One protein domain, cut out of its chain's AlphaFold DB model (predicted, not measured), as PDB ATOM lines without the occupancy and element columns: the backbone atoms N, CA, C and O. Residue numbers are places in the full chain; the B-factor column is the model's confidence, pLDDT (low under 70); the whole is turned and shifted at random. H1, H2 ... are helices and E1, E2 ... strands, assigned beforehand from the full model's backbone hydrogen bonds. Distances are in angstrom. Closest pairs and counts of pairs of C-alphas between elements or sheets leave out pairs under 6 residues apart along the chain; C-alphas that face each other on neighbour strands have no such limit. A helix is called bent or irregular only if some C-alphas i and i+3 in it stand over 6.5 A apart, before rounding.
ATOM      1  N   HIS A 192      62.829  21.814  21.452       91.38
ATOM      2  CA  HIS A 192      61.462  22.307  21.326       91.38
ATOM      3  C   HIS A 192      61.458  23.664  20.615       91.38
ATOM      4  O   HIS A 192      62.316  24.520  20.847       91.38
ATOM      5  N   LEU A 193      60.447  23.893  19.771       91.44
ATOM      6  CA  LEU A 193      60.247  25.175  19.097       91.44
ATOM      7  C   LEU A 193      60.223  26.345  20.089       91.44
ATOM      8  O   LEU A 193      60.744  27.417  19.782       91.44
ATOM      9  N   GLN A 194      59.647  26.147  21.281       87.19
ATOM     10  CA  GLN A 194      59.479  27.223  22.263       87.19
ATOM     11  C   GLN A 194      60.824  27.795  22.723       87.19
ATOM     12  O   GLN A 194      60.941  29.001  22.932       87.19
ATOM     13  N   ASP A 195      61.840  26.935  22.815       88.19
ATOM     14  CA  ASP A 195      63.159  27.289  23.333       88.19
ATOM     15  C   ASP A 195      63.966  28.081  22.295       88.19
ATOM     16  O   ASP A 195      64.884  28.833  22.633       88.19
ATOM     17  N   ARG A 196      63.605  27.930  21.014       90.00
ATOM     18  CA  ARG A 196      64.352  28.468  19.874       90.00
ATOM     19  C   ARG A 196      63.674  29.632  19.157       90.00
ATOM     20  O   ARG A 196      64.378  30.465  18.580       90.00
ATOM     21  N   TRP A 197      62.344  29.736  19.219       89.00
ATOM     22  CA  TRP A 197      61.542  30.677  18.423       89.00
ATOM     23  C   TRP A 197      61.988  32.141  18.531       89.00
ATOM     24  O   TRP A 197      62.080  32.844  17.522       89.00
ATOM     25  N   GLN A 198      62.243  32.631  19.747       85.75
ATOM     26  CA  GLN A 198      62.657  34.024  19.966       85.75
ATOM     27  C   GLN A 198      64.178  34.204  19.945       85.75
ATOM     28  O   GLN A 198      64.657  35.259  19.546       85.75
ATOM     29  N   SER A 199      64.920  33.190  20.380       88.06
ATOM     30  CA  SER A 199      66.344  33.286  20.712       88.06
ATOM     31  C   SER A 199      67.278  32.994  19.537       88.06
ATOM     32  O   SER A 199      68.387  33.521  19.508       88.06
ATOM     33  N   SER A 200      66.862  32.153  18.584       90.31
ATOM     34  CA  SER A 200      67.787  31.558  17.602       90.31
ATOM     35  C   SER A 200      67.261  31.480  16.168       90.31
ATOM     36  O   SER A 200      68.016  31.117  15.270       90.31
ATOM     37  N   MET A 201      65.992  31.822  15.930       93.88
ATOM     38  CA  MET A 201      65.381  31.744  14.601       93.88
ATOM     39  C   MET A 201      65.295  33.107  13.912       93.88
ATOM     40  O   MET A 201      64.688  34.047  14.435       93.88
ATOM     41  N   THR A 202      65.820  33.186  12.690       95.38
ATOM     42  CA  THR A 202      65.617  34.327  11.784       95.38
ATOM     43  C   THR A 202      64.187  34.354  11.233       95.38
ATOM     44  O   THR A 202      63.479  33.348  11.272       95.38
ATOM     45  N   THR A 203      63.752  35.488  10.673       94.00
ATOM     46  CA  THR A 203      62.448  35.582   9.986       94.00
ATOM     47  C   THR A 203      62.327  34.548   8.868       94.00
ATOM     48  O   THR A 203      61.346  33.820   8.822       94.00
ATOM     49  N   GLN A 204      63.375  34.382   8.056       95.50
ATOM     50  CA  GLN A 204      63.394  33.393   6.977       95.50
ATOM     51  C   GLN A 204      63.214  31.955   7.491       95.50
ATOM     52  O   GLN A 204      62.510  31.163   6.873       95.50
ATOM     53  N   GLN A 205      63.827  31.604   8.628       94.94
ATOM     54  CA  GLN A 205      63.634  30.285   9.243       94.94
ATOM     55  C   GLN A 205      62.211  30.102   9.780       94.94
ATOM     56  O   GLN A 205      61.684  28.995   9.728       94.94
ATOM     57  N   LYS A 206      61.579  31.165  10.292       92.81
ATOM     58  CA  LYS A 206      60.182  31.121  10.749       92.81
ATOM     59  C   LYS A 206      59.223  30.916   9.582       92.81
ATOM     60  O   LYS A 206      58.335  30.078   9.695       92.81
ATOM     61  N   ASP A 207      59.448  31.604   8.467       91.50
ATOM     62  CA  ASP A 207      58.655  31.432   7.247       91.50
ATOM     63  C   ASP A 207      58.801  30.000   6.707       91.50
ATOM     64  O   ASP A 207      57.809  29.295   6.528       91.50
ATOM     65  N   ALA A 208      60.039  29.505   6.589       93.38
ATOM     66  CA  ALA A 208      60.309  28.129   6.167       93.38
ATOM     67  C   ALA A 208      59.711  27.076   7.119       93.38
ATOM     68  O   ALA A 208      59.300  25.998   6.687       93.38
ATOM     69  N   LEU A 209      59.647  27.372   8.421       92.69
ATOM     70  CA  LEU A 209      58.987  26.514   9.401       92.69
ATOM     71  C   LEU A 209      57.476  26.452   9.159       92.69
ATOM     72  O   LEU A 209      56.914  25.360   9.209       92.69
ATOM     73  N   VAL A 210      56.822  27.586   8.891       90.19
ATOM     74  CA  VAL A 210      55.382  27.626   8.584       90.19
ATOM     75  C   VAL A 210      55.084  26.809   7.327       90.19
ATOM     76  O   VAL A 210      54.207  25.945   7.365       90.19
ATOM     77  N   ASP A 211      55.871  26.993   6.265       91.31
ATOM     78  CA  ASP A 211      55.746  26.206   5.032       91.31
ATOM     79  C   ASP A 211      55.894  24.704   5.308       91.31
ATOM     80  O   ASP A 211      55.112  23.874   4.833       91.31
ATOM     81  N   ARG A 212      56.874  24.339   6.145       94.38
ATOM     82  CA  ARG A 212      57.109  22.948   6.533       94.38
ATOM     83  C   ARG A 212      55.951  22.359   7.339       94.38
ATOM     84  O   ARG A 212      55.587  21.207   7.099       94.38
ATOM     85  N   LEU A 213      55.358  23.112   8.265       91.50
ATOM     86  CA  LEU A 213      54.180  22.669   9.019       91.50
ATOM     87  C   LEU A 213      52.951  22.494   8.117       91.50
ATOM     88  O   LEU A 213      52.181  21.552   8.320       91.50
ATOM     89  N   GLY A 214      52.796  23.342   7.095       90.81
ATOM     90  CA  GLY A 214      51.782  23.167   6.055       90.81
ATOM     91  C   GLY A 214      51.983  21.862   5.281       90.81
ATOM     92  O   GLY A 214      51.052  21.070   5.144       90.81
ATOM     93  N   ALA A 215      53.218  21.568   4.863       94.00
ATOM     94  CA  ALA A 215      53.545  20.306   4.196       94.00
ATOM     95  C   ALA A 215      53.257  19.075   5.080       94.00
ATOM     96  O   ALA A 215      52.608  18.134   4.628       94.00
ATOM     97  N   ILE A 216      53.657  19.107   6.357       94.25
ATOM     98  CA  ILE A 216      53.365  18.045   7.337       94.25
ATOM     99  C   ILE A 216      51.851  17.854   7.514       94.25
ATOM    100  O   ILE A 216      51.356  16.728   7.595       94.25
ATOM    101  N   SER A 217      51.093  18.948   7.543       92.06
ATOM    102  CA  SER A 217      49.634  18.901   7.643       92.06
ATOM    103  C   SER A 217      48.993  18.282   6.401       92.06
ATOM    104  O   SER A 217      48.064  17.490   6.539       92.06
ATOM    105  N   CYS A 218      49.522  18.554   5.205       92.94
ATOM    106  CA  CYS A 218      49.119  17.878   3.970       92.94
ATOM    107  C   CYS A 218      49.420  16.369   4.005       92.94
ATOM    108  O   CYS A 218      48.565  15.578   3.608       92.94
ATOM    109  N   GLU A 219      50.593  15.959   4.503       95.50
ATOM    110  CA  GLU A 219      50.956  14.540   4.657       95.50
ATOM    111  C   GLU A 219      49.967  13.801   5.569       95.50
ATOM    112  O   GLU A 219      49.471  12.732   5.215       95.50
ATOM    113  N   MET A 220      49.616  14.391   6.717       93.56
ATOM    114  CA  MET A 220      48.589  13.834   7.604       93.56
ATOM    115  C   MET A 220      47.209  13.824   6.939       93.56
ATOM    116  O   MET A 220      46.502  12.815   6.989       93.56
ATOM    117  N   ALA A 221      46.840  14.912   6.260       91.94
ATOM    118  CA  ALA A 221      45.520  15.049   5.663       91.94
ATOM    119  C   ALA A 221      45.280  14.121   4.459       91.94
ATOM    120  O   ALA A 221      44.131  13.876   4.085       91.94
ATOM    121  N   ALA A 222      46.343  13.555   3.878       93.88
ATOM    122  CA  ALA A 222      46.244  12.518   2.856       93.88
ATOM    123  C   ALA A 222      45.525  11.253   3.366       93.88
ATOM    124  O   ALA A 222      44.934  10.510   2.576       93.88
ATOM    125  N   PHE A 223      45.523  11.017   4.682       90.94
ATOM    126  CA  PHE A 223      44.788   9.920   5.299       90.94
ATOM    127  C   PHE A 223      43.335  10.321   5.543       90.94
ATOM    128  O   PHE A 223      43.029  11.152   6.400       90.94
ATOM    129  N   LYS A 224      42.423   9.683   4.802       88.00
ATOM    130  CA  LYS A 224      40.985   9.968   4.846       88.00
ATOM    131  C   LYS A 224      40.232   8.984   5.739       88.00
ATOM    132  O   LYS A 224      40.428   7.773   5.652       88.00
ATOM    133  N   GLY A 225      39.326   9.503   6.561       74.44
ATOM    134  CA  GLY A 225      38.398   8.710   7.366       74.44
ATOM    135  C   GLY A 225      37.111   8.400   6.595       74.44
ATOM    136  O   GLY A 225      36.599   9.249   5.867       74.44
ATOM    137  N   LYS A 226      36.546   7.195   6.760       63.75
ATOM    138  CA  LYS A 226      35.227   6.860   6.189       63.75
ATOM    139  C   LYS A 226      34.097   7.420   7.060       63.75
ATOM    140  O   LYS A 226      34.110   7.269   8.279       63.75
ATOM    141  N   ARG A 227      33.064   7.983   6.426       54.28
ATOM    142  CA  ARG A 227      31.793   8.343   7.080       54.28
ATOM    143  C   ARG A 227      31.072   7.049   7.496       54.28
ATOM    144  O   ARG A 227      30.776   6.225   6.639       54.28
ATOM    145  N   GLY A 228      30.823   6.851   8.793       45.03
ATOM    146  CA  GLY A 228      30.071   5.694   9.311       45.03
ATOM    147  C   GLY A 228      30.837   4.364   9.409       45.03
ATOM    148  O   GLY A 228      30.215   3.332   9.638       45.03
ATOM    149  N   GLY A 229      32.166   4.360   9.242       38.03
ATOM    150  CA  GLY A 229      32.993   3.199   9.596       38.03
ATOM    151  C   GLY A 229      33.100   3.050  11.115       38.03
ATOM    152  O   GLY A 229      33.061   4.059  11.818       38.03
ATOM    153  N   SER A 230      33.225   1.811  11.613       37.94
ATOM    154  CA  SER A 230      33.475   1.530  13.036       37.94
ATOM    155  C   SER A 230      34.578   2.457  13.528       37.94
ATOM    156  O   SER A 230      35.686   2.440  12.991       37.94
ATOM    157  N   TYR A 231      34.213   3.336  14.460       47.06
ATOM    158  CA  TYR A 231      35.057   4.405  14.956       47.06
ATOM    159  C   TYR A 231      36.421   3.835  15.345       47.06
ATOM    160  O   TYR A 231      36.534   3.139  16.343       47.06
ATOM    161  N   THR A 232      37.473   4.094  14.570       45.25
ATOM    162  CA  THR A 232      38.836   3.911  15.070       45.25
ATOM    163  C   THR A 232      38.990   4.803  16.304       45.25
ATOM    164  O   THR A 232      38.473   5.920  16.270       45.25
ATOM    165  N   PRO A 233      39.703   4.387  17.366       47.50
ATOM    166  CA  PRO A 233      39.894   5.199  18.575       47.50
ATOM    167  C   PRO A 233      40.319   6.641  18.266       47.50
ATOM    168  O   PRO A 233      39.885   7.557  18.942       47.50
ATOM    169  N   LEU A 234      41.028   6.839  17.152       48.38
ATOM    170  CA  LEU A 234      41.373   8.098  16.479       48.38
ATOM    171  C   LEU A 234      40.211   9.040  16.090       48.38
ATOM    172  O   LEU A 234      40.449  10.009  15.386       48.38
ATOM    173  N   LEU A 235      38.950   8.772  16.424       44.75
ATOM    174  CA  LEU A 235      37.798   9.588  15.994       44.75
ATOM    175  C   LEU A 235      37.098  10.335  17.132       44.75
ATOM    176  O   LEU A 235      36.112  11.023  16.880       44.75
ATOM    177  N   SER A 236      37.594  10.235  18.363       45.88
ATOM    178  CA  SER A 236      37.041  10.987  19.488       45.88
ATOM    179  C   SER A 236      37.876  12.250  19.708       45.88
ATOM    180  O   SER A 236      38.871  12.175  20.432       45.88
ATOM    181  N   PRO A 237      37.530  13.419  19.124       42.66
ATOM    182  CA  PRO A 237      38.100  14.664  19.615       42.66
ATOM    183  C   PRO A 237      37.824  14.740  21.125       42.66
ATOM    184  O   PRO A 237      36.732  14.346  21.555       42.66
ATOM    185  N   PRO A 238      38.770  15.227  21.951       43.66
ATOM    186  CA  PRO A 238      38.453  15.616  23.312       43.66
ATOM    187  C   PRO A 238      37.370  16.662  23.183       43.66
ATOM    188  O   PRO A 238      37.553  17.750  22.635       43.66
ATOM    189  N   VAL A 239      36.191  16.203  23.544       45.62
ATOM    190  CA  VAL A 239      34.948  16.772  23.106       45.62
ATOM    191  C   VAL A 239      34.934  18.240  23.515       45.62
ATOM    192  O   VAL A 239      35.149  18.556  24.687       45.62
ATOM    193  N   VAL A 240      34.650  19.143  22.571       39.06
ATOM    194  CA  VAL A 240      34.094  20.462  22.902       39.06
ATOM    195  C   VAL A 240      32.693  20.194  23.459       39.06
ATOM    196  O   VAL A 240      31.678  20.414  22.803       39.06
ATOM    197  N   CYS A 241      32.628  19.584  24.642       38.19
ATOM    198  CA  CYS A 241      31.418  19.532  25.426       38.19
ATOM    199  C   CYS A 241      31.251  20.961  25.918       38.19
ATOM    200  O   CYS A 241      32.164  21.522  26.531       38.19
ATOM    201  N   ASP A 242      30.099  21.559  25.636       41.25
ATOM    202  CA  ASP A 242      29.656  22.730  26.382       41.25
ATOM    203  C   ASP A 242      29.865  22.422  27.880       41.25
ATOM    204  O   ASP A 242      29.403  21.372  28.336       41.25
ATOM    205  N   PRO A 243      30.552  23.276  28.658       42.06
ATOM    206  CA  PRO A 243      30.709  23.082  30.099       42.06
ATOM    207  C   PRO A 243      29.373  22.861  30.831       42.06
ATOM    208  O   PRO A 243      29.350  22.287  31.917       42.06
ATOM    209  N   LYS A 244      28.251  23.297  30.238       43.00
ATOM    210  CA  LYS A 244      26.885  23.084  30.735       43.00
ATOM    211  C   LYS A 244      26.285  21.727  30.338       43.00
ATOM    212  O   LYS A 244      25.319  21.290  30.960       43.00
ATOM    213  N   MET A 245      26.841  21.035  29.343       45.06
ATOM    214  CA  MET A 245      26.484  19.662  28.964       45.06
ATOM    215  C   MET A 245      27.223  18.671  29.876       45.06
ATOM    216  O   MET A 245      28.077  17.906  29.442       45.06
ATOM    217  N   LEU A 246      26.862  18.661  31.161       42.00
ATOM    218  CA  LEU A 246      27.350  17.706  32.172       42.00
ATOM    219  C   LEU A 246      26.866  16.260  31.947       42.00
ATOM    220  O   LEU A 246      27.069  15.404  32.806       42.00
ATOM    221  N   ASP A 247      26.205  15.983  30.822       51.47
ATOM    222  CA  ASP A 247      25.757  14.645  30.470       51.47
ATOM    223  C   ASP A 247      26.716  14.026  29.438       51.47
ATOM    224  O   ASP A 247      26.567  14.255  28.233       51.47
ATOM    225  N   PRO A 248      27.698  13.227  29.876       48.16
ATOM    226  CA  PRO A 248      28.622  12.541  28.978       48.16
ATOM    227  C   PRO A 248      27.938  11.586  28.002       48.16
ATOM    228  O   PRO A 248      28.508  11.285  26.954       48.16
ATOM    229  N   HIS A 249      26.697  11.165  28.271       50.56
ATOM    230  CA  HIS A 249      25.910  10.379  27.324       50.56
ATOM    231  C   HIS A 249      25.426  11.210  26.121       50.56
ATOM    232  O   HIS A 249      25.029  10.644  25.105       50.56
ATOM    233  N   LYS A 250      25.495  12.548  26.197       46.88
ATOM    234  CA  LYS A 250      25.172  13.476  25.096       46.88
ATOM    235  C   LYS A 250      26.399  13.964  24.327       46.88
ATOM    236  O   LYS A 250      26.240  14.553  23.261       46.88
ATOM    237  N   CYS A 251      27.601  13.680  24.826       45.78
ATOM    238  CA  CYS A 251      28.877  14.008  24.193       45.78
ATOM    239  C   CYS A 251      29.415  12.874  23.298       45.78
ATOM    240  O   CYS A 251      30.623  12.727  23.127       45.78
ATOM    241  N   GLY A 252      28.524  12.053  22.735       47.88
ATOM    242  CA  GLY A 252      28.905  11.020  21.775       47.88
ATOM    243  C   GLY A 252      29.345  11.616  20.425       47.88
ATOM    244  O   GLY A 252      28.821  12.662  20.021       47.88
ATOM    245  N   PRO A 253      30.258  10.950  19.696       46.47
ATOM    246  CA  PRO A 253      30.748  11.401  18.387       46.47
ATOM    247  C   PRO A 253      29.621  11.596  17.354       46.47
ATOM    248  O   PRO A 253      29.682  12.519  16.543       46.47
ATOM    249  N   ASP A 254      28.533  10.822  17.454       49.22
ATOM    250  CA  ASP A 254      27.340  10.954  16.600       49.22
ATOM    251  C   ASP A 254      26.550  12.262  16.822       49.22
ATOM    252  O   ASP A 254      25.773  12.687  15.962       49.22
ATOM    253  N   MET A 255      26.713  12.911  17.981       45.81
ATOM    254  CA  MET A 255      25.839  14.002  18.428       45.81
ATOM    255  C   MET A 255      26.431  15.395  18.236       45.81
ATOM    256  O   MET A 255      25.663  16.337  18.026       45.81
ATOM    257  N   LEU A 256      27.755  15.554  18.299       51.16
ATOM    258  CA  LEU A 256      28.369  16.884  18.329       51.16
ATOM    259  C   LEU A 256      28.827  17.377  16.964       51.16
ATOM    260  O   LEU A 256      28.508  18.507  16.609       51.16
ATOM    261  N   GLU A 257      29.497  16.567  16.154       58.00
ATOM    262  CA  GLU A 257      30.038  17.088  14.895       58.00
ATOM    263  C   GLU A 257      29.005  17.217  13.772       58.00
ATOM    264  O   GLU A 257      28.883  18.319  13.235       58.00
ATOM    265  N   PRO A 258      28.191  16.198  13.428       59.81
ATOM    266  CA  PRO A 258      27.235  16.342  12.331       59.81
ATOM    267  C   PRO A 258      26.167  17.401  12.619       59.81
ATOM    268  O   PRO A 258      25.756  18.121  11.713       59.81
ATOM    269  N   ARG A 259      25.721  17.534  13.879       60.53
ATOM    270  CA  ARG A 259      24.711  18.535  14.263       60.53
ATOM    271  C   ARG A 259      25.287  19.944  14.319       60.53
ATOM    272  O   ARG A 259      24.619  20.857  13.846       60.53
ATOM    273  N   ASN A 260      26.495  20.132  14.858       64.19
ATOM    274  CA  ASN A 260      27.107  21.461  14.904       64.19
ATOM    275  C   ASN A 260      27.525  21.932  13.510       64.19
ATOM    276  O   ASN A 260      27.187  23.056  13.158       64.19
ATOM    277  N   CYS A 261      28.154  21.075  12.697       67.69
ATOM    278  CA  CYS A 261      28.517  21.420  11.318       67.69
ATOM    279  C   CYS A 261      27.263  21.751  10.499       67.69
ATOM    280  O   CYS A 261      27.170  22.840   9.939       67.69
ATOM    281  N   LYS A 262      26.221  20.905  10.560       69.75
ATOM    282  CA  LYS A 262      24.944  21.172   9.878       69.75
ATOM    283  C   LYS A 262      24.259  22.450  10.373       69.75
ATOM    284  O   LYS A 262      23.700  23.182   9.564       69.75
ATOM    285  N   ARG A 263      24.305  22.748  11.678       70.38
ATOM    286  CA  ARG A 263      23.766  24.002  12.245       70.38
ATOM    287  C   ARG A 263      24.525  25.234  11.748       70.38
ATOM    288  O   ARG A 263      23.919  26.289  11.615       70.38
ATOM    289  N   LEU A 264      25.818  25.092  11.478       68.12
ATOM    290  CA  LEU A 264      26.665  26.138  10.907       68.12
ATOM    291  C   LEU A 264      26.597  26.193   9.370       68.12
ATOM    292  O   LEU A 264      27.308  26.988   8.768       68.12
ATOM    293  N   GLY A 265      25.758  25.370   8.728       73.56
ATOM    294  CA  GLY A 265      25.670  25.302   7.266       73.56
ATOM    295  C   GLY A 265      26.887  24.652   6.598       73.56
ATOM    296  O   GLY A 265      27.051  24.781   5.390       73.56
ATOM    297  N   LEU A 266      27.726  23.953   7.365       69.75
ATOM    298  CA  LEU A 266      28.880  23.215   6.867       69.75
ATOM    299  C   LEU A 266      28.461  21.772   6.568       69.75
ATOM    300  O   LEU A 266      28.126  21.006   7.478       69.75
ATOM    301  N   ASP A 267      28.476  21.397   5.291       70.25
ATOM    302  CA  ASP A 267      28.540  19.989   4.912       70.25
ATOM    303  C   ASP A 267      30.018  19.606   4.957       70.25
ATOM    304  O   ASP A 267      30.811  20.118   4.176       70.25
ATOM    305  N   CYS A 268      30.399  18.778   5.927       73.50
ATOM    306  CA  CYS A 268      31.768  18.293   6.106       73.50
ATOM    307  C   CYS A 268      31.840  16.837   5.614       73.50
ATOM    308  O   CYS A 268      31.788  15.909   6.436       73.50
ATOM    309  N   PRO A 269      31.847  16.588   4.288       75.38
ATOM    310  CA  PRO A 269      31.776  15.239   3.736       75.38
ATOM    311  C   PRO A 269      33.085  14.470   3.926       75.38
ATOM    312  O   PRO A 269      33.066  13.240   4.007       75.38
ATOM    313  N   GLU A 270      34.206  15.185   3.999       84.19
ATOM    314  CA  GLU A 270      35.545  14.623   4.084       84.19
ATOM    315  C   GLU A 270      36.119  14.779   5.490       84.19
ATOM    316  O   GLU A 270      36.090  15.852   6.094       84.19
ATOM    317  N   ARG A 271      36.674  13.678   5.998       83.94
ATOM    318  CA  ARG A 271      37.434  13.659   7.242       83.94
ATOM    319  C   ARG A 271      38.870  13.313   6.942       83.94
ATOM    320  O   ARG A 271      39.123  12.338   6.234       83.94
ATOM    321  N   VAL A 272      39.780  14.061   7.533       88.62
ATOM    322  CA  VAL A 272      41.217  13.900   7.350       88.62
ATOM    323  C   VAL A 272      41.885  13.713   8.701       88.62
ATOM    324  O   VAL A 272      41.425  14.260   9.704       88.62
ATOM    325  N   PHE A 273      42.938  12.903   8.746       89.62
ATOM    326  CA  PHE A 273      43.734  12.757   9.955       89.62
ATOM    327  C   PHE A 273      44.506  14.053  10.224       89.62
ATOM    328  O   PHE A 273      45.136  14.610   9.325       89.62
ATOM    329  N   ALA A 274      44.456  14.537  11.460       89.06
ATOM    330  CA  ALA A 274      45.165  15.732  11.886       89.06
ATOM    331  C   ALA A 274      45.671  15.576  13.320       89.06
ATOM    332  O   ALA A 274      45.045  14.925  14.157       89.06
ATOM    333  N   HIS A 275      46.787  16.235  13.631       88.50
ATOM    334  CA  HIS A 275      47.342  16.249  14.985       88.50
ATOM    335  C   HIS A 275      46.436  16.990  15.988       88.50
ATOM    336  O   HIS A 275      46.436  16.669  17.172       88.50
ATOM    337  N   ASN A 276      45.691  18.012  15.537       81.19
ATOM    338  CA  ASN A 276      44.826  18.926  16.319       81.19
ATOM    339  C   ASN A 276      45.506  19.733  17.439       81.19
ATOM    340  O   ASN A 276      44.976  20.741  17.899       81.19
ATOM    341  N   GLY A 277      46.693  19.320  17.861       76.25
ATOM    342  CA  GLY A 277      47.535  20.020  18.818       76.25
ATOM    343  C   GLY A 277      48.609  20.907  18.199       76.25
ATOM    344  O   GLY A 277      49.380  21.424  18.980       76.25
ATOM    345  N   ILE A 278      48.700  21.068  16.866       74.88
ATOM    346  CA  ILE A 278      49.682  21.969  16.203       74.88
ATOM    347  C   ILE A 278      49.074  23.367  15.966       74.88
ATOM    348  O   ILE A 278      49.789  24.360  15.911       74.88
ATOM    349  N   ALA A 279      47.743  23.465  15.876       57.56
ATOM    350  CA  ALA A 279      47.058  24.610  15.269       57.56
ATOM    351  C   ALA A 279      46.278  25.514  16.238       57.56
ATOM    352  O   ALA A 279      45.447  26.306  15.803       57.56
ATOM    353  N   ARG A 280      46.465  25.384  17.559       51.22
ATOM    354  CA  ARG A 280      45.582  26.084  18.504       51.22
ATOM    355  C   ARG A 280      45.942  27.559  18.711       51.22
ATOM    356  O   ARG A 280      47.041  27.898  19.135       51.22
ATOM    357  N   GLU A 281      44.934  28.388  18.442       40.38
ATOM    358  CA  GLU A 281      44.848  29.845  18.536       40.38
ATOM    359  C   GLU A 281      45.036  30.384  19.963       40.38
ATOM    360  O   GLU A 281      44.147  30.270  20.808       40.38
ATOM    361  N   SER A 282      46.164  31.050  20.215       38.84
ATOM    362  CA  SER A 282      46.240  32.201  21.137       38.84
ATOM    363  C   SER A 282      47.560  32.978  21.007       38.84
ATOM    364  O   SER A 282      48.097  33.479  21.992       38.84
ATOM    365  N   GLY A 283      48.129  33.068  19.796       43.97
ATOM    366  CA  GLY A 283      49.404  33.768  19.562       43.97
ATOM    367  C   GLY A 283      50.652  33.006  20.033       43.97
ATOM    368  O   GLY A 283      51.765  33.493  19.862       43.97
ATOM    369  N   TYR A 284      50.471  31.795  20.561       45.38
ATOM    370  CA  TYR A 284      51.536  30.859  20.882       45.38
ATOM    371  C   TYR A 284      51.284  29.577  20.101       45.38
ATOM    372  O   TYR A 284      50.313  28.868  20.363       45.38
ATOM    373  N   LEU A 285      52.165  29.273  19.144       52.69
ATOM    374  CA  LEU A 285      52.265  27.914  18.626       52.69
ATOM    375  C   LEU A 285      52.415  26.967  19.832       52.69
ATOM    376  O   LEU A 285      53.060  27.341  20.818       52.69
ATOM    377  N   PRO A 286      51.841  25.759  19.790       62.00
ATOM    378  CA  PRO A 286      52.031  24.723  20.800       62.00
ATOM    379  C   PRO A 286      53.468  24.207  20.692       62.00
ATOM    380  O   PRO A 286      53.769  23.133  20.180       62.00
ATOM    381  N   ALA A 287      54.384  25.048  21.147       61.56
ATOM    382  CA  ALA A 287      55.784  25.024  20.786       61.56
ATOM    383  C   ALA A 287      56.563  23.895  21.493       61.56
ATOM    384  O   ALA A 287      57.735  23.682  21.212       61.56
ATOM    385  N   ASN A 288      55.868  23.110  22.323       77.50
ATOM    386  CA  ASN A 288      56.345  21.859  22.910       77.50
ATOM    387  C   ASN A 288      56.086  20.622  22.045       77.50
ATOM    388  O   ASN A 288      56.731  19.599  22.245       77.50
ATOM    389  N   SER A 289      55.161  20.697  21.087       87.44
ATOM    390  CA  SER A 289      54.864  19.591  20.170       87.44
ATOM    391  C   SER A 289      55.747  19.584  18.931       87.44
ATOM    392  O   SER A 289      55.834  18.561  18.267       87.44
ATOM    393  N   ILE A 290      56.383  20.706  18.601       92.81
ATOM    394  CA  ILE A 290      57.218  20.846  17.406       92.81
ATOM    395  C   ILE A 290      58.678  20.728  17.824       92.81
ATOM    396  O   ILE A 290      59.130  21.476  18.695       92.81
ATOM    397  N   LEU A 291      59.397  19.801  17.194       94.88
ATOM    398  CA  LEU A 291      60.799  19.518  17.472       94.88
ATOM    399  C   LEU A 291      61.675  19.908  16.286       94.88
ATOM    400  O   LEU A 291      61.388  19.568  15.133       94.88
ATOM    401  N   LEU A 292      62.749  20.619  16.603       96.12
ATOM    402  CA  LEU A 292      63.696  21.194  15.668       96.12
ATOM    403  C   LEU A 292      65.050  20.494  15.758       96.12
ATOM    404  O   LEU A 292      65.470  20.104  16.847       96.12
ATOM    405  N   ASP A 293      65.748  20.389  14.632       96.50
ATOM    406  CA  ASP A 293      67.170  20.045  14.611       96.50
ATOM    407  C   ASP A 293      68.063  21.261  14.945       96.50
ATOM    408  O   ASP A 293      67.588  22.351  15.291       96.50
ATOM    409  N   GLU A 294      69.382  21.080  14.849       95.44
ATOM    410  CA  GLU A 294      70.362  22.145  15.089       95.44
ATOM    411  C   GLU A 294      70.208  23.336  14.122       95.44
ATOM    412  O   GLU A 294      70.453  24.473  14.534       95.44
ATOM    413  N   ASP A 295      69.713  23.095  12.901       95.56
ATOM    414  CA  ASP A 295      69.489  24.086  11.838       95.56
ATOM    415  C   ASP A 295      68.126  24.807  11.943       95.56
ATOM    416  O   ASP A 295      67.784  25.627  11.080       95.56
ATOM    417  N   ASN A 296      67.341  24.526  12.988       95.12
ATOM    418  CA  ASN A 296      65.966  24.997  13.182       95.12
ATOM    419  C   ASN A 296      64.943  24.440  12.172       95.12
ATOM    420  O   ASN A 296      63.903  25.064  11.943       95.12
ATOM    421  N   LYS A 297      65.195  23.276  11.567       95.38
ATOM    422  CA  LYS A 297      64.227  22.597  10.693       95.38
ATOM    423  C   LYS A 297      63.316  21.703  11.520       95.38
ATOM    424  O   LYS A 297      63.769  21.019  12.432       95.38
ATOM    425  N   VAL A 298      62.028  21.672  11.174       95.00
ATOM    426  CA  VAL A 298      61.071  20.759  11.815       95.00
ATOM    427  C   VAL A 298      61.366  19.330  11.381       95.00
ATOM    428  O   VAL A 298      61.177  18.979  10.211       95.00
ATOM    429  N   VAL A 299      61.790  18.516  12.341       97.06
ATOM    430  CA  VAL A 299      62.144  17.108  12.124       97.06
ATOM    431  C   VAL A 299      61.274  16.152  12.924       97.06
ATOM    432  O   VAL A 299      61.200  14.985  12.561       97.06
ATOM    433  N   GLY A 300      60.574  16.618  13.962       96.06
ATOM    434  CA  GLY A 300      59.707  15.758  14.763       96.06
ATOM    435  C   GLY A 300      58.469  16.454  15.312       96.06
ATOM    436  O   GLY A 300      58.448  17.672  15.496       96.06
ATOM    437  N   ILE A 301      57.440  15.653  15.585       95.38
ATOM    438  CA  ILE A 301      56.164  16.073  16.160       95.38
ATOM    439  C   ILE A 301      55.826  15.173  17.360       95.38
ATOM    440  O   ILE A 301      55.853  13.945  17.267       95.38
ATOM    441  N   ALA A 302      55.474  15.783  18.489       92.94
ATOM    442  CA  ALA A 302      55.136  15.124  19.749       92.94
ATOM    443  C   ALA A 302      53.766  15.572  20.294       92.94
ATOM    444  O   ALA A 302      53.233  16.609  19.906       92.94
ATOM    445  N   ASN A 303      53.250  14.838  21.287       88.44
ATOM    446  CA  ASN A 303      51.953  15.079  21.948       88.44
ATOM    447  C   ASN A 303      50.742  14.803  21.054       88.44
ATOM    448  O   ASN A 303      49.972  15.688  20.686       88.44
ATOM    449  N   TRP A 304      50.575  13.519  20.747       90.31
ATOM    450  CA  TRP A 304      49.572  13.000  19.826       90.31
ATOM    451  C   TRP A 304      48.231  12.676  20.501       90.31
ATOM    452  O   TRP A 304      47.357  12.065  19.886       90.31
ATOM    453  N   GLU A 305      48.035  13.075  21.761       83.06
ATOM    454  CA  GLU A 305      46.825  12.772  22.533       83.06
ATOM    455  C   GLU A 305      45.552  13.452  22.006       83.06
ATOM    456  O   GLU A 305      44.446  13.038  22.351       83.06
ATOM    457  N   LEU A 306      45.694  14.494  21.180       80.25
ATOM    458  CA  LEU A 306      44.569  15.197  20.555       80.25
ATOM    459  C   LEU A 306      44.327  14.765  19.105       80.25
ATOM    460  O   LEU A 306      43.348  15.210  18.501       80.25
ATOM    461  N   ALA A 307      45.211  13.947  18.533       85.44
ATOM    462  CA  ALA A 307      45.170  13.631  17.118       85.44
ATOM    463  C   ALA A 307      43.947  12.784  16.775       85.44
ATOM    464  O   ALA A 307      43.627  11.807  17.457       85.44
ATOM    465  N   SER A 308      43.257  13.174  15.709       83.81
ATOM    466  CA  SER A 308      42.039  12.502  15.288       83.81
ATOM    467  C   SER A 308      41.686  12.775  13.830       83.81
ATOM    468  O   SER A 308      42.286  13.619  13.166       83.81
ATOM    469  N   PHE A 309      40.695  12.047  13.319       83.81
ATOM    470  CA  PHE A 309      40.068  12.342  12.034       83.81
ATOM    471  C   PHE A 309      38.993  13.424  12.188       83.81
ATOM    472  O   PHE A 309      37.893  13.163  12.688       83.81
ATOM    473  N   VAL A 310      39.289  14.623  11.700       80.25
ATOM    474  CA  VAL A 310      38.431  15.815  11.798       80.25
ATOM    475  C   VAL A 310      37.919  16.238  10.420       80.25
ATOM    476  O   VAL A 310      38.499  15.836   9.408       80.25
ATOM    477  N   PRO A 311      36.839  17.037  10.339       84.19
ATOM    478  CA  PRO A 311      36.471  17.729   9.108       84.19
ATOM    479  C   PRO A 311      37.664  18.451   8.475       84.19
ATOM    480  O   PRO A 311      38.383  19.175   9.167       84.19
ATOM    481  N   ARG A 312      37.867  18.288   7.161       84.38
ATOM    482  CA  ARG A 312      38.965  18.963   6.442       84.38
ATOM    483  C   ARG A 312      38.917  20.478   6.638       84.38
ATOM    484  O   ARG A 312      39.955  21.115   6.808       84.38
ATOM    485  N   GLU A 313      37.716  21.039   6.691       81.69
ATOM    486  CA  GLU A 313      37.478  22.469   6.867       81.69
ATOM    487  C   GLU A 313      38.040  22.993   8.196       81.69
ATOM    488  O   GLU A 313      38.454  24.146   8.260       81.69
ATOM    489  N   PHE A 314      38.119  22.166   9.245       78.75
ATOM    490  CA  PHE A 314      38.709  22.581  10.525       78.75
ATOM    491  C   PHE A 314      40.222  22.750  10.410       78.75
ATOM    492  O   PHE A 314      40.791  23.661  11.005       78.75
ATOM    493  N   VAL A 315      40.869  21.898   9.616       78.56
ATOM    494  CA  VAL A 315      42.312  21.977   9.370       78.56
ATOM    495  C   VAL A 315      42.636  23.185   8.484       78.56
ATOM    496  O   VAL A 315      43.584  23.916   8.771       78.56
ATOM    497  N   VAL A 316      41.815  23.451   7.461       79.12
ATOM    498  CA  VAL A 316      41.929  24.655   6.615       79.12
ATOM    499  C   VAL A 316      41.721  25.927   7.441       79.12
ATOM    500  O   VAL A 316      42.547  26.834   7.389       79.12
ATOM    501  N   ALA A 317      40.658  25.988   8.249       73.50
ATOM    502  CA  ALA A 317      40.350  27.154   9.079       73.50
ATOM    503  C   ALA A 317      41.456  27.464  10.096       73.50
ATOM    504  O   ALA A 317      41.704  28.627  10.399       73.50
ATOM    505  N   ALA A 318      42.160  26.439  10.580       70.69
ATOM    506  CA  ALA A 318      43.295  26.604  11.480       70.69
ATOM    507  C   ALA A 318      44.599  27.036  10.769       70.69
ATOM    508  O   ALA A 318      45.657  27.063  11.396       70.69
ATOM    509  N   GLY A 319      44.545  27.339   9.465       70.00
ATOM    510  CA  GLY A 319      45.689  27.777   8.659       70.00
ATOM    511  C   GLY A 319      46.685  26.665   8.319       70.00
ATOM    512  O   GLY A 319      47.789  26.956   7.874       70.00
TER     513      GLY A 319
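What this domain is: This is residues 192 to 319 of the 323 residues of an uncharacterized protein of Gaeumannomyces tritici (strain R3-111a-1) (UniProt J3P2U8). Picture two small two-stranded sheets placed along one long helix: H2 runs past the hairpin E2 and E3 and ends beside the pair E1 and E4. H1 sits by E2 at one end, H4 follows E4 next to E1, and H3 with the long loop of residues 222 to 252 makes the other end. The printed part has 128 residues with four named helices and four named strands, in the order H1 H2 H3 E1 E2 E3 E4 H4; both sheets are antiparallel, with orders E1 - E4 and E2 - E3. The class is mixed, helices and strands, with under half of the residues in named elements. The whole is only just compact, close to loose, with a radius of gyration of the C-alphas of 16.6 A, and only just elongated, spanning 47 by 31 by 26 A.

How they stand to each other: Begin at H1, residues 193 to 196, and look across to E2, residues 290 to 292: their closest C-alphas, Leu 193 and Ile 290, are 5.5 A apart. E2 forms a hairpin with E3, residues 298 to 301, antiparallel at 144 degrees, with N 291 and O 300 at 2.9 A, within hydrogen-bond range. Next find H2, residues 203 to 221; its closest C-alpha pair with E3 is Leu 209 and Val 298, 6.6 A. Further along, its Ala 221 comes to 4.8 A from Val 272 of E1, residues 271 to 274, C-alpha to C-alpha. Residues 224 to 225 make a short antiparallel pairing with residues 271 to 272. E1 is the antiparallel neighbour of E4, residues 308 to 311, at 133 degrees; N 272 and O 310 are 2.9 A apart. H4, residues 312 to 317, has Arg 312 at 5.6 A from Arg 271 of E1, their closest C-alphas. H2 and H4 are close but not clearly touching, Ala 221 to Arg 312 at 7.7 A between C-alphas, at a shallow tilt of 19 degrees, opposite ways. H3, residues 253 to 263, is apart from H2, H4 and E4, among others. Each O i to N i+4 pair is within hydrogen-bond range in H2 and H4, 4 of 7 in H3, and H1 is too short for one.

Where its parts are: Find C-alpha 193 at (60.247, 25.175, 19.097), where H1 begins. H2 runs 27.0 A from C-alpha 203 at (62.448, 35.582, 9.986) to C-alpha 221. H3 spans 15.7 A and is only just irregular: C-alphas 254 and 257 are 6.9 A apart. E1 measures 9.3 A, E2 6.7 A, E3 8.1 A and E4 9.8 A. H4 ends at C-alpha 317, (40.350, 27.154, 9.079).

The domain as a whole: The C-alphas farthest apart are those of Thr 202 and His 249, 48.9 A. The printed part has no cut. The links H2 to H3, 31 residues, and E1 to E2, 15 residues, are long. Mean pLDDT of the printed part is 73.4; look for values under 70 at residues 226 to 262, 264, 266 and 279 to 287.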